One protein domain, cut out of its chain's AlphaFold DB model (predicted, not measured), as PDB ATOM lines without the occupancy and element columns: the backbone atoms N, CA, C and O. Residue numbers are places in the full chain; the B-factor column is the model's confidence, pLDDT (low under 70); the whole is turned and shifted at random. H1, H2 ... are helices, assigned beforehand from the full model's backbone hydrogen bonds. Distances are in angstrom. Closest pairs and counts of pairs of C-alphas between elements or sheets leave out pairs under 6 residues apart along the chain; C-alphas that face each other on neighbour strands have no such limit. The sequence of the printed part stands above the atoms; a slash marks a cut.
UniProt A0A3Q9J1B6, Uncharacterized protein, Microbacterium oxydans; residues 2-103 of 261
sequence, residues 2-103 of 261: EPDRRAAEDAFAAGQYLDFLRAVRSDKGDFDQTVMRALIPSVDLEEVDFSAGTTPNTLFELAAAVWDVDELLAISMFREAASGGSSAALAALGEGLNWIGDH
ATOM      1  N   GLU A   2     149.784 154.265 107.428       74.38
ATOM      2  CA  GLU A   2     148.417 154.182 107.937       74.38
ATOM      3  C   GLU A   2     148.448 154.308 109.469       74.38
ATOM      4  O   GLU A   2     149.453 153.915 110.073       74.38
ATOM      5  N   PRO A   3     147.392 154.866 110.085       82.88
ATOM      6  CA  PRO A   3     147.219 154.874 111.532       82.88
ATOM      7  C   PRO A   3     147.506 153.501 112.159       82.88
ATOM      8  O   PRO A   3     146.986 152.480 111.707       82.88
ATOM      9  N   ASP A   4     148.330 153.473 113.208       91.25
ATOM     10  CA  ASP A   4     148.655 152.249 113.942       91.25
ATOM     11  C   ASP A   4     147.779 152.164 115.190       91.25
ATOM     12  O   ASP A   4     148.083 152.721 116.247       91.25
ATOM     13  N   ARG A   5     146.663 151.444 115.049       93.00
ATOM     14  CA  ARG A   5     145.689 151.256 116.126       93.00
ATOM     15  C   ARG A   5     146.317 150.683 117.396       93.00
ATOM     16  O   ARG A   5     145.965 151.124 118.483       93.00
ATOM     17  N   ARG A   6     147.224 149.711 117.277       95.00
ATOM     18  CA  ARG A   6     147.817 149.068 118.453       95.00
ATOM     19  C   ARG A   6     148.755 150.030 119.169       95.00
ATOM     20  O   ARG A   6     148.680 150.144 120.384       95.00
ATOM     21  N   ALA A   7     149.591 150.747 118.417       96.56
ATOM     22  CA  ALA A   7     150.455 151.769 118.998       96.56
ATOM     23  C   ALA A   7     149.642 152.883 119.678       96.56
ATOM     24  O   ALA A   7     150.029 153.354 120.742       96.56
ATOM     25  N   ALA A   8     148.502 153.270 119.097       96.38
ATOM     26  CA  ALA A   8     147.591 154.241 119.693       96.38
ATOM     27  C   ALA A   8     146.988 153.741 121.019       96.38
ATOM     28  O   ALA A   8     147.012 154.471 122.006       96.38
ATOM     29  N   GLU A   9     146.484 152.503 121.052       96.25
ATOM     30  CA  GLU A   9     145.937 151.873 122.263       96.25
ATOM     31  C   GLU A   9     147.007 151.746 123.367       96.25
ATOM     32  O   GLU A   9     146.755 152.125 124.513       96.25
ATOM     33  N   ASP A  10     148.216 151.290 123.019       98.00
ATOM     34  CA  ASP A  10     149.337 151.141 123.956       98.00
ATOM     35  C   ASP A  10     149.796 152.506 124.516       98.00
ATOM     36  O   ASP A  10     149.998 152.647 125.725       98.00
ATOM     37  N   ALA A  11     149.916 153.532 123.663       98.00
ATOM     38  CA  ALA A  11     150.319 154.879 124.072       98.00
ATOM     39  C   ALA A  11     149.269 155.550 124.970       98.00
ATOM     40  O   ALA A  11     149.617 156.148 125.989       98.00
ATOM     41  N   PHE A  12     147.982 155.415 124.634       97.31
ATOM     42  CA  PHE A  12     146.896 155.962 125.446       97.31
ATOM     43  C   PHE A  12     146.860 155.314 126.836       97.31
ATOM     44  O   PHE A  12     146.798 156.015 127.844       97.31
ATOM     45  N   ALA A  13     146.996 153.985 126.912       96.81
ATOM     46  CA  ALA A  13     147.051 153.259 128.182       96.81
ATOM     47  C   ALA A  13     148.273 153.631 129.046       96.81
ATOM     48  O   ALA A  13     148.215 153.538 130.271       96.81
ATOM     49  N   ALA A  14     149.373 154.055 128.418       97.56
ATOM     50  CA  ALA A  14     150.579 154.520 129.098       97.56
ATOM     51  C   ALA A  14     150.539 156.011 129.495       97.56
ATOM     52  O   ALA A  14     151.501 156.494 130.095       97.56
ATOM     53  N   GLY A  15     149.472 156.745 129.157       96.81
ATOM     54  CA  GLY A  15     149.381 158.192 129.380       96.81
ATOM     55  C   GLY A  15     150.325 159.012 128.492       96.81
ATOM     56  O   GLY A  15     150.784 160.072 128.907       96.81
ATOM     57  N   GLN A  16     150.662 158.493 127.306       98.06
ATOM     58  CA  GLN A  16     151.507 159.130 126.291       98.06
ATOM     59  C   GLN A  16     150.623 159.662 125.155       98.06
ATOM     60  O   GLN A  16     150.609 159.153 124.032       98.06
ATOM     61  N   TYR A  17     149.816 160.669 125.454       98.31
ATOM     62  CA  TYR A  17     148.776 161.211 124.591       98.31
ATOM     63  C   TYR A  17     149.311 161.925 123.338       98.31
ATOM     64  O   TYR A  17     148.640 161.925 122.302       98.31
ATOM     65  N   LEU A  18     150.527 162.486 123.360       97.81
ATOM     66  CA  LEU A  18     151.165 163.002 122.141       97.81
ATOM     67  C   LEU A  18     151.554 161.863 121.197       97.81
ATOM     68  O   LEU A  18     151.414 162.007 119.980       97.81
ATOM     69  N   ASP A  19     152.041 160.744 121.735       97.62
ATOM     70  CA  ASP A  19     152.365 159.553 120.943       97.62
ATOM     71  C   ASP A  19     151.098 158.877 120.420       97.62
ATOM     72  O   ASP A  19     151.045 158.518 119.244       97.62
ATOM     73  N   PHE A  20     150.040 158.825 121.232       97.62
ATOM     74  CA  PHE A  20     148.702 158.430 120.801       97.62
ATOM     75  C   PHE A  20     148.227 159.258 119.600       97.62
ATOM     76  O   PHE A  20     147.887 158.685 118.563       97.62
ATOM     77  N   LEU A  21     148.271 160.596 119.683       96.06
ATOM     78  CA  LEU A  21     147.865 161.455 118.567       96.06
ATOM     79  C   LEU A  21     148.729 161.262 117.320       96.06
ATOM     80  O   LEU A  21     148.217 161.356 116.208       96.06
ATOM     81  N   ARG A  22     150.031 160.988 117.473       95.12
ATOM     82  CA  ARG A  22     150.904 160.650 116.336       95.12
ATOM     83  C   ARG A  22     150.512 159.315 115.708       95.12
ATOM     84  O   ARG A  22     150.500 159.226 114.485       95.12
ATOM     85  N   ALA A  23     150.182 158.310 116.516       95.75
ATOM     86  CA  ALA A  23     149.823 156.972 116.050       95.75
ATOM     87  C   ALA A  23     148.499 156.950 115.272       95.75
ATOM     88  O   ALA A  23     148.364 156.181 114.322       95.75
ATOM     89  N   VAL A  24     147.549 157.821 115.623       94.62
ATOM     90  CA  VAL A  24     146.273 157.962 114.899       94.62
ATOM     91  C   VAL A  24     146.324 158.989 113.762       94.62
ATOM     92  O   VAL A  24     145.331 159.168 113.062       94.62
ATOM     93  N   ARG A  25     147.459 159.662 113.531       93.69
ATOM     94  CA  ARG A  25     147.621 160.639 112.444       93.69
ATOM     95  C   ARG A  25     148.143 159.965 111.177       93.69
ATOM     96  O   ARG A  25     149.205 159.351 111.168       93.69
ATOM     97  N   SER A  26     147.413 160.128 110.081       89.56
ATOM     98  CA  SER A  26     147.825 159.667 108.753       89.56
ATOM     99  C   SER A  26     148.909 160.561 108.131       89.56
ATOM    100  O   SER A  26     149.095 161.713 108.527       89.56
ATOM    101  N   ASP A  27     149.559 160.083 107.064       84.25
ATOM    102  CA  ASP A  27     150.529 160.883 106.287       84.25
ATOM    103  C   ASP A  27     149.947 162.166 105.690       84.25
ATOM    104  O   ASP A  27     150.681 163.117 105.422       84.25
ATOM    105  N   LYS A  28     148.632 162.190 105.444       83.56
ATOM    106  CA  LYS A  28     147.934 163.366 104.909       83.56
ATOM    107  C   LYS A  28     147.639 164.407 105.987       83.56
ATOM    108  O   LYS A  28     147.222 165.511 105.658       83.56
ATOM    109  N   GLY A  29     147.894 164.069 107.250       83.56
ATOM    110  CA  GLY A  29     147.638 164.917 108.402       83.56
ATOM    111  C   GLY A  29     146.284 164.673 109.065       83.56
ATOM    112  O   GLY A  29     146.094 165.201 110.156       83.56
ATOM    113  N   ASP A  30     145.411 163.860 108.461       88.56
ATOM    114  CA  ASP A  30     144.093 163.507 109.001       88.56
ATOM    115  C   ASP A  30     144.226 162.568 110.207       88.56
ATOM    116  O   ASP A  30     145.068 161.664 110.187       88.56
ATOM    117  N   PHE A  31     143.380 162.752 111.219       90.31
ATOM    118  CA  PHE A  31     143.346 161.925 112.426       90.31
ATOM    119  C   PHE A  31     142.257 160.848 112.333       90.31
ATOM    120  O   PHE A  31     141.100 161.145 112.032       90.31
ATOM    121  N   ASP A  32     142.611 159.594 112.616       90.31
ATOM    122  CA  ASP A  32     141.663 158.483 112.683       90.31
ATOM    123  C   ASP A  32     140.830 158.551 113.964       90.31
ATOM    124  O   ASP A  32     141.192 158.044 115.031       90.31
ATOM    125  N   GLN A  33     139.662 159.167 113.829       92.44
ATOM    126  CA  GLN A  33     138.696 159.302 114.912       92.44
ATOM    127  C   GLN A  33     138.041 157.971 115.312       92.44
ATOM    128  O   GLN A  33     137.370 157.917 116.338       92.44
ATOM    129  N   THR A  34     138.196 156.887 114.545       92.75
ATOM    130  CA  THR A  34     137.612 155.581 114.899       92.75
ATOM    131  C   THR A  34     138.236 155.041 116.180       92.75
ATOM    132  O   THR A  34     137.523 154.593 117.076       92.75
ATOM    133  N   VAL A  35     139.568 155.120 116.285       91.50
ATOM    134  CA  VAL A  35     140.304 154.696 117.485       91.50
ATOM    135  C   VAL A  35     140.023 155.649 118.646       91.50
ATOM    136  O   VAL A  35     139.785 155.189 119.759       91.50
ATOM    137  N   MET A  36     139.956 156.960 118.382       94.69
ATOM    138  CA  MET A  36     139.593 157.955 119.399       94.69
ATOM    139  C   MET A  36     138.219 157.649 120.010       94.69
ATOM    140  O   MET A  36     138.128 157.469 121.218       94.69
ATOM    141  N   ARG A  37     137.171 157.463 119.192       95.31
ATOM    142  CA  ARG A  37     135.821 157.108 119.677       95.31
ATOM    143  C   ARG A  37     135.782 155.788 120.448       95.31
ATOM    144  O   ARG A  37     134.900 155.597 121.272       95.31
ATOM    145  N   ALA A  38     136.696 154.859 120.174       94.31
ATOM    146  CA  ALA A  38     136.764 153.606 120.920       94.31
ATOM    147  C   ALA A  38     137.367 153.791 122.325       94.31
ATOM    148  O   ALA A  38     136.938 153.112 123.254       94.31
ATOM    149  N   LEU A  39     138.346 154.689 122.472       93.31
ATOM    150  CA  LEU A  39     139.056 154.935 123.733       93.31
ATOM    151  C   LEU A  39     138.356 155.972 124.622       93.31
ATOM    152  O   LEU A  39     138.354 155.823 125.839       93.31
ATOM    153  N   ILE A  40     137.731 156.983 124.015       94.31
ATOM    154  CA  ILE A  40     137.010 158.074 124.687       94.31
ATOM    155  C   ILE A  40     135.588 158.224 124.108       94.31
ATOM    156  O   ILE A  40     135.269 159.223 123.467       94.31
ATOM    157  N   PRO A  41     134.704 157.223 124.298       94.00
ATOM    158  CA  PRO A  41     133.418 157.137 123.595       94.00
ATOM    159  C   PRO A  41     132.406 158.230 123.949       94.00
ATOM    160  O   PRO A  41     131.470 158.446 123.185       94.00
ATOM    161  N   SER A  42     132.569 158.886 125.097       94.94
ATOM    162  CA  SER A  42     131.662 159.940 125.565       94.94
ATOM    163  C   SER A  42     132.025 161.332 125.044       94.94
ATOM    164  O   SER A  42     131.248 162.257 125.243       94.94
ATOM    165  N   VAL A  43     133.193 161.490 124.411       95.88
ATOM    166  CA  VAL A  43     133.676 162.786 123.919       95.88
ATOM    167  C   VAL A  43     133.055 163.095 122.564       95.88
ATOM    168  O   VAL A  43     133.102 162.263 121.649       95.88
ATOM    169  N   ASP A  44     132.531 164.309 122.410       94.50
ATOM    170  CA  ASP A  44     132.090 164.806 121.113       94.50
ATOM    171  C   ASP A  44     133.292 165.274 120.277       94.50
ATOM    172  O   ASP A  44     133.822 166.371 120.434       94.50
ATOM    173  N   LEU A  45     133.754 164.407 119.374       94.56
ATOM    174  CA  LEU A  45     134.877 164.717 118.486       94.56
ATOM    175  C   LEU A  45     134.508 165.680 117.348       94.56
ATOM    176  O   LEU A  45     135.402 166.064 116.593       94.56
ATOM    177  N   GLU A  46     133.232 166.029 117.168       92.62
ATOM    178  CA  GLU A  46     132.819 166.999 116.147       92.62
ATOM    179  C   GLU A  46     133.182 168.435 116.543       92.62
ATOM    180  O   GLU A  46     133.416 169.265 115.665       92.62
ATOM    181  N   GLU A  47     133.309 168.710 117.843       90.12
ATOM    182  CA  GLU A  47     133.706 170.020 118.370       90.12
ATOM    183  C   GLU A  47     135.233 170.218 118.426       90.12
ATOM    184  O   GLU A  47     135.711 171.334 118.626       90.12
ATOM    185  N   VAL A  48     136.018 169.159 118.201       95.00
ATOM    186  CA  VAL A  48     137.484 169.206 118.304       95.00
ATOM    187  C   VAL A  48     138.114 169.776 117.029       95.00
ATOM    188  O   VAL A  48     138.017 169.187 115.946       95.00
ATOM    189  N   ASP A  49     138.867 170.873 117.157       93.31
ATOM    190  CA  ASP A  49     139.653 171.424 116.050       93.31
ATOM    191  C   ASP A  49     140.948 170.625 115.801       93.31
ATOM    192  O   ASP A  49     142.050 170.937 116.262       93.31
ATOM    193  N   PHE A  50     140.846 169.593 114.964       92.62
ATOM    194  CA  PHE A  50     142.009 168.827 114.505       92.62
ATOM    195  C   PHE A  50     142.953 169.611 113.570       92.62
ATOM    196  O   PHE A  50     144.009 169.095 113.193       92.62
ATOM    197  N   SER A  51     142.615 170.851 113.201       87.62
ATOM    198  CA  SER A  51     143.423 171.714 112.334       87.62
ATOM    199  C   SER A  51     144.342 172.686 113.085       87.62
ATOM    200  O   SER A  51     145.102 173.403 112.430       87.62
ATOM    201  N   ALA A  52     144.389 172.628 114.426       80.81
ATOM    202  CA  ALA A  52     145.166 173.499 115.331       80.81
ATOM    203  C   ALA A  52     146.712 173.506 115.138       80.81
ATOM    204  O   ALA A  52     147.482 174.079 115.922       80.81
ATOM    205  N   GLY A  53     147.197 172.889 114.060       84.00
ATOM    206  CA  GLY A  53     148.554 172.991 113.541       84.00
ATOM    207  C   GLY A  53     149.481 171.920 114.098       84.00
ATOM    208  O   GLY A  53     149.794 170.936 113.419       84.00
ATOM    209  N   THR A  54     149.983 172.137 115.312       93.31
ATOM    210  CA  THR A  54     150.962 171.245 115.948       93.31
ATOM    211  C   THR A  54     150.259 170.148 116.748       93.31
ATOM    212  O   THR A  54     149.183 170.364 117.293       93.31
ATOM    213  N   THR A  55     150.880 168.969 116.871       95.25
ATOM    214  CA  THR A  55     150.322 167.869 117.684       95.25
ATOM    215  C   THR A  55     149.997 168.286 119.129       95.25
ATOM    216  O   THR A  55     148.937 167.897 119.603       95.25
ATOM    217  N   PRO A  56     150.823 169.092 119.829       97.50
ATOM    218  CA  PRO A  56     150.468 169.609 121.152       97.50
ATOM    219  C   PRO A  56     149.218 170.491 121.170       97.50
ATOM    220  O   PRO A  56     148.440 170.402 122.111       97.50
ATOM    221  N   ASN A  57     148.991 171.313 120.141       96.69
ATOM    222  CA  ASN A  57     147.770 172.114 120.059       96.69
ATOM    223  C   ASN A  57     146.548 171.241 119.770       96.69
ATOM    224  O   ASN A  57     145.528 171.406 120.418       96.69
ATOM    225  N   THR A  58     146.658 170.254 118.879       96.81
ATOM    226  CA  THR A  58     145.569 169.285 118.679       96.81
ATOM    227  C   THR A  58     145.277 168.483 119.951       96.81
ATOM    228  O   THR A  58     144.124 168.168 120.226       96.81
ATOM    229  N   LEU A  59     146.304 168.165 120.750       98.19
ATOM    230  CA  LEU A  59     146.108 167.521 122.048       98.19
ATOM    231  C   LEU A  59     145.368 168.426 123.029       98.19
ATOM    232  O   LEU A  59     144.528 167.931 123.767       98.19
ATOM    233  N   PHE A  60     145.658 169.726 123.014       98.19
ATOM    234  CA  PHE A  60     144.902 170.709 123.782       98.19
ATOM    235  C   PHE A  60     143.422 170.738 123.371       98.19
ATOM    236  O   PHE A  60     142.576 170.621 124.250       98.19
ATOM    237  N   GLU A  61     143.108 170.811 122.073       97.94
ATOM    238  CA  GLU A  61     141.712 170.825 121.600       97.94
ATOM    239  C   GLU A  61     140.963 169.547 122.003       97.94
ATOM    240  O   GLU A  61     139.830 169.594 122.475       97.94
ATOM    241  N   LEU A  62     141.619 168.386 121.889       97.69
ATOM    242  CA  LEU A  62     141.024 167.130 122.336       97.69
ATOM    243  C   LEU A  62     140.829 167.104 123.858       97.69
ATOM    244  O   LEU A  62     139.794 166.651 124.333       97.69
ATOM    245  N   ALA A  63     141.811 167.581 124.626       98.25
ATOM    246  CA  ALA A  63     141.728 167.650 126.080       98.25
ATOM    247  C   ALA A  63     140.613 168.596 126.553       98.25
ATOM    248  O   ALA A  63     139.944 168.290 127.536       98.25
ATOM    249  N   ALA A  64     140.373 169.696 125.834       97.44
ATOM    250  CA  ALA A  64     139.260 170.602 126.099       97.44
ATOM    251  C   ALA A  64     137.906 169.896 125.938       97.44
ATOM    252  O   ALA A  64     137.067 170.009 126.821       97.44
ATOM    253  N   ALA A  65     137.725 169.085 124.891       97.06
ATOM    254  CA  ALA A  65     136.511 168.277 124.732       97.06
ATOM    255  C   ALA A  65     136.404 167.127 125.757       97.06
ATOM    256  O   ALA A  65     135.310 166.705 126.125       97.06
ATOM    257  N   VAL A  66     137.537 166.597 126.233       98.00
ATOM    258  CA  VAL A  66     137.568 165.565 127.285       98.00
ATOM    259  C   VAL A  66     137.178 166.134 128.653       98.00
ATOM    260  O   VAL A  66     136.635 165.393 129.469       98.00
ATOM    261  N   TRP A  67     137.415 167.423 128.910       97.50
ATOM    262  CA  TRP A  67     137.148 168.061 130.205       97.50
ATOM    263  C   TRP A  67     135.709 167.851 130.691       97.50
ATOM    264  O   TRP A  67     135.502 167.504 131.850       97.50
ATOM    265  N   ASP A  68     134.732 167.959 129.789       94.25
ATOM    266  CA  ASP A  68     133.308 167.828 130.119       94.25
ATOM    267  C   ASP A  68     132.894 166.405 130.536       94.25
ATOM    268  O   ASP A  68     131.789 166.199 131.046       94.25
ATOM    269  N   VAL A  69     133.759 165.407 130.321       95.81
ATOM    270  CA  VAL A  69     133.472 163.998 130.632       95.81
ATOM    271  C   VAL A  69     134.457 163.360 131.612       95.81
ATOM    272  O   VAL A  69     134.062 162.442 132.333       95.81
ATOM    273  N   ASP A  70     135.714 163.807 131.643       97.00
ATOM    274  CA  ASP A  70     136.764 163.304 132.532       97.00
ATOM    275  C   ASP A  70     137.845 164.378 132.774       97.00
ATOM    276  O   ASP A  70     138.838 164.491 132.048       97.00
ATOM    277  N   GLU A  71     137.657 165.166 133.835       96.88
ATOM    278  CA  GLU A  71     138.559 166.256 134.229       96.88
ATOM    279  C   GLU A  71     139.995 165.767 134.505       96.88
ATOM    280  O   GLU A  71     140.966 166.439 134.156       96.88
ATOM    281  N   LEU A  72     140.171 164.575 135.092       97.25
ATOM    282  CA  LEU A  72     141.499 164.053 135.446       97.25
ATOM    283  C   LEU A  72     142.282 163.600 134.209       97.25
ATOM    284  O   LEU A  72     143.500 163.824 134.110       97.25
ATOM    285  N   LEU A  73     141.591 162.978 133.254       98.00
ATOM    286  CA  LEU A  73     142.167 162.644 131.960       98.00
ATOM    287  C   LEU A  73     142.528 163.918 131.187       98.00
ATOM    288  O   LEU A  73     143.661 164.030 130.708       98.00
ATOM    289  N   ALA A  74     141.626 164.902 131.140       98.44
ATOM    290  CA  ALA A  74     141.876 166.191 130.501       98.44
ATOM    291  C   ALA A  74     143.104 166.896 131.098       98.44
ATOM    292  O   ALA A  74     143.992 167.304 130.351       98.44
ATOM    293  N   ILE A  75     143.241 166.949 132.430       98.62
ATOM    294  CA  ILE A  75     144.426 167.507 133.114       98.62
ATOM    295  C   ILE A  75     145.707 166.786 132.688       98.62
ATOM    296  O   ILE A  75     146.731 167.425 132.426       98.62
ATOM    297  N   SER A  76     145.668 165.459 132.578       98.31
ATOM    298  CA  SER A  76     146.827 164.677 132.139       98.31
ATOM    299  C   SER A  76     147.216 165.001 130.691       98.31
ATOM    300  O   SER A  76     148.400 165.170 130.391       98.31
ATOM    301  N   MET A  77     146.228 165.172 129.812       98.69
ATOM    302  CA  MET A  77     146.436 165.564 128.418       98.69
ATOM    303  C   MET A  77     146.914 167.018 128.286       98.69
ATOM    304  O   MET A  77     147.855 167.279 127.533       98.69
ATOM    305  N   PHE A  78     146.356 167.961 129.054       98.69
ATOM    306  CA  PHE A  78     146.836 169.344 129.115       98.69
ATOM    307  C   PHE A  78     148.294 169.404 129.578       98.69
ATOM    308  O   PHE A  78     149.090 170.135 128.992       98.69
ATOM    309  N   ARG A  79     148.687 168.595 130.573       98.44
ATOM    310  CA  ARG A  79     150.080 168.499 131.045       98.44
ATOM    311  C   ARG A  79     151.044 168.090 129.942       98.44
ATOM    312  O   ARG A  79     152.125 168.679 129.809       98.44
ATOM    313  N   GLU A  80     150.661 167.121 129.127       98.25
ATOM    314  CA  GLU A  80     151.496 166.676 128.020       98.25
ATOM    315  C   GLU A  80     151.496 167.678 126.857       98.25
ATOM    316  O   GLU A  80     152.560 167.987 126.317       98.25
ATOM    317  N   ALA A  81     150.347 168.279 126.531       98.50
ATOM    318  CA  ALA A  81     150.238 169.343 125.531       98.50
ATOM    319  C   ALA A  81     151.100 170.564 125.900       98.50
ATOM    320  O   ALA A  81     151.870 171.065 125.075       98.50
ATOM    321  N   ALA A  82     151.038 171.005 127.157       97.94
ATOM    322  CA  ALA A  82     151.847 172.092 127.693       97.94
ATOM    323  C   ALA A  82     153.346 171.764 127.633       97.94
ATOM    324  O   ALA A  82     154.145 172.578 127.169       97.94
ATOM    325  N   SER A  83     153.732 170.548 128.032       96.56
ATOM    326  CA  SER A  83     155.123 170.078 127.940       96.56
ATOM    327  C   SER A  83     155.611 169.958 126.492       96.56
ATOM    328  O   SER A  83     156.793 170.161 126.216       96.56
ATOM    329  N   GLY A  84     154.698 169.683 125.558       95.69
ATOM    330  CA  GLY A  84     154.938 169.692 124.116       95.69
ATOM    331  C   GLY A  84     155.011 171.089 123.490       95.69
ATOM    332  O   GLY A  84     155.354 171.197 122.314       95.69
ATOM    333  N   GLY A  85     154.725 172.152 124.250       95.38
ATOM    334  CA  GLY A  85     154.830 173.543 123.808       95.38
ATOM    335  C   GLY A  85     153.512 174.202 123.393       95.38
ATOM    336  O   GLY A  85     153.550 175.253 122.757       95.38
ATOM    337  N   SER A  86     152.355 173.623 123.730       97.00
ATOM    338  CA  SER A  86     151.079 174.326 123.566       97.00
ATOM    339  C   SER A  86     150.932 175.412 124.632       97.00
ATOM    340  O   SER A  86     150.802 175.119 125.820       97.00
ATOM    341  N   SER A  87     150.929 176.679 124.209       94.56
ATOM    342  CA  SER A  87     150.702 177.804 125.120       94.56
ATOM    343  C   SER A  87     149.298 177.765 125.730       94.56
ATOM    344  O   SER A  87     149.166 177.979 126.928       94.56
ATOM    345  N   ALA A  88     148.264 177.438 124.946       94.44
ATOM    346  CA  ALA A  88     146.880 177.359 125.432       94.44
ATOM    347  C   ALA A  88     146.720 176.321 126.557       94.44
ATOM    348  O   ALA A  88     146.065 176.589 127.564       94.44
ATOM    349  N   ALA A  89     147.422 175.189 126.448       97.88
ATOM    350  CA  ALA A  89     147.433 174.167 127.488       97.88
ATOM    351  C   ALA A  89     148.061 174.636 128.810       97.88
ATOM    352  O   ALA A  89     147.709 174.098 129.852       97.88
ATOM    353  N   LEU A  90     148.958 175.636 128.809       98.25
ATOM    354  CA  LEU A  90     149.505 176.188 130.058       98.25
ATOM    355  C   LEU A  90     148.404 176.812 130.917       98.25
ATOM    356  O   LEU A  90     148.380 176.587 132.126       98.25
ATOM    357  N   ALA A  91     147.521 177.596 130.288       97.50
ATOM    358  CA  ALA A  91     146.395 178.234 130.958       97.50
ATOM    359  C   ALA A  91     145.413 177.173 131.451       97.50
ATOM    360  O   ALA A  91     145.227 177.046 132.655       97.50
ATOM    361  N   ALA A  92     144.892 176.342 130.541       98.31
ATOM    362  CA  ALA A  92     143.892 175.328 130.876       98.31
ATOM    363  C   ALA A  92     144.369 174.342 131.952       98.31
ATOM    364  O   ALA A  92     143.602 173.981 132.837       98.31
ATOM    365  N   LEU A  93     145.651 173.963 131.943       98.56
ATOM    366  CA  LEU A  93     146.227 173.141 133.003       98.56
ATOM    367  C   LEU A  93     146.261 173.864 134.350       98.56
ATOM    368  O   LEU A  93     145.913 173.275 135.365       98.56
ATOM    369  N   GLY A  94     146.685 175.130 134.371       98.12
ATOM    370  CA  GLY A  94     146.709 175.932 135.593       98.12
ATOM    371  C   GLY A  94     145.315 176.156 136.182       98.12
ATOM    372  O   GLY A  94     145.145 176.040 137.394       98.12
ATOM    373  N   GLU A  95     144.322 176.433 135.332       98.00
ATOM    374  CA  GLU A  95     142.919 176.580 135.737       98.00
ATOM    375  C   GLU A  95     142.342 175.249 136.231       98.00
ATOM    376  O   GLU A  95     141.768 175.195 137.316       98.00
ATOM    377  N   GLY A  96     142.563 174.160 135.491       98.06
ATOM    378  CA  GLY A  96     142.055 172.842 135.855       98.06
ATOM    379  C   GLY A  96     142.652 172.302 137.155       98.06
ATOM    380  O   GLY A  96     141.931 171.750 137.978       98.06
ATOM    381  N   LEU A  97     143.952 172.517 137.391       98.31
ATOM    382  CA  LEU A  97     144.598 172.157 138.658       98.31
ATOM    383  C   LEU A  97     144.056 172.981 139.833       98.31
ATOM    384  O   LEU A  97     143.861 172.433 140.915       98.31
ATOM    385  N   ASN A  98     143.778 174.274 139.628       97.12
ATOM    386  CA  ASN A  98     143.137 175.102 140.649       97.12
ATOM    387  C   ASN A  98     141.720 174.590 140.967       97.12
ATOM    388  O   ASN A  98     141.391 174.451 142.143       97.12
ATOM    389  N   TRP A  99     140.940 174.229 139.942       96.19
ATOM    390  CA  TRP A  99     139.592 173.667 140.081       96.19
ATOM    391  C   TRP A  99     139.559 172.386 140.925       96.19
ATOM    392  O   TRP A  99     138.753 172.279 141.847       96.19
ATOM    393  N   ILE A 100     140.470 171.438 140.671       96.81
ATOM    394  CA  ILE A 100     140.538 170.185 141.446       96.81
ATOM    395  C   ILE A 100     141.247 170.337 142.806       96.81
ATOM    396  O   ILE A 100     141.387 169.359 143.542       96.81
ATOM    397  N   GLY A 101     141.709 171.545 143.146       95.56
ATOM    398  CA  GLY A 101     142.353 171.857 144.424       95.56
ATOM    399  C   GLY A 101     143.843 171.512 144.517       95.56
ATOM    400  O   GLY A 101     144.419 171.607 145.602       95.56
ATOM    401  N   ASP A 102     144.505 171.152 143.413       96.50
ATOM    402  CA  ASP A 102     145.964 170.978 143.370       96.50
ATOM    403  C   ASP A 102     146.659 172.342 143.225       96.50
ATOM    404  O   ASP A 102     147.208 172.717 142.186       96.50
ATOM    405  N   HIS A 103     146.578 173.139 144.290       94.69
ATOM    406  CA  HIS A 103     147.044 174.523 144.299       94.69
ATOM    407  C   HIS A 103     148.573 174.658 144.193       94.69
ATOM    408  O   HIS A 103     149.071 175.669 143.680       94.69
TER     409      HIS A 103
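Overview. This is residues 2 to 103 of the 261 residues of an uncharacterized protein of Microbacterium oxydans (UniProt A0A3Q9J1B6). Three helices, H4, H5 and H6, make an up-and-down bundle, and a smaller helical hairpin of H1 and H2 packs on one side of it, with H2 set steeply against H4 and H5. H3 packs beside H1, and the long unnamed stretch of residues 40 to 54 leads from H3 back to H4; H1 and H6 lie toward opposite ends of an elongated outline. The printed part has 102 residues, with six named helices, H1 to H6 in order, and no named strand; the class is all helix. It is compact, with a radius of gyration of the C-alphas of 12.7 A, and spans 41 by 25 by 24 A.

Arrangement. Begin with H4, residues 55 to 67, which touches H5, residues 71 to 83, closest at the C-alphas of Pro 56 and Ala 81, 4.4 A apart; this is a hairpin at a shallow tilt of 16 degrees, opposite ways. H6, residues 87 to 99, forms the next hairpin with H5: the closest C-alphas, of Ala 82 and Ala 89, are 4.9 A apart, and the shallow tilt of 34.9 degrees is only just short of steep. The three make a bundle, up and down, each helix running against the one before it. H4 touches H6 with residues 57 to 60 alone, closest at the C-alphas of Phe 60 and Ala 89, 5.7 A apart. Move outward to H2, residues 17 to 23: it touches H4 at a steep tilt of 61 degrees, with the C-alphas of Leu 18 and Thr 55 closest at 6.7 A. H2 also touches H5, about perpendicular at 74 degrees, with the C-alphas of Tyr 17 and Met 77 closest at 6.3 A. H1, residues 5 to 13, forms a hairpin with H2, closest at the C-alphas of Ala 8 and Phe 20, 4.5 A apart. H3, residues 33 to 39, touches H1 at a steep tilt of 43 degrees, closest at the C-alphas of Arg 5 and Val 35, 6.5 A apart. H3 is apart from H2 and H4. In H1 to H5 every O i to N i+4 pair is within hydrogen-bond range; in H6 8 of 9 are.

Along the chain. Find C-alpha 5 at (145.689, 151.256, 116.126), where H1 begins. H4 starts at C-alpha 55, (150.322, 167.869, 117.684), and runs 18.2 A; H5 runs 18.1 A. H6 runs 19.1 A to C-alpha 99 at (139.592, 173.667, 140.081).

Size, cuts and confidence. The C-alphas of Glu 2 and His 103, the two farthest apart, are 41.7 A apart. The printed part has no cut. The link from H3 to H4, 15 residues, is long. Mean pLDDT of the printed part is 94.9, and no printed residue is under 70.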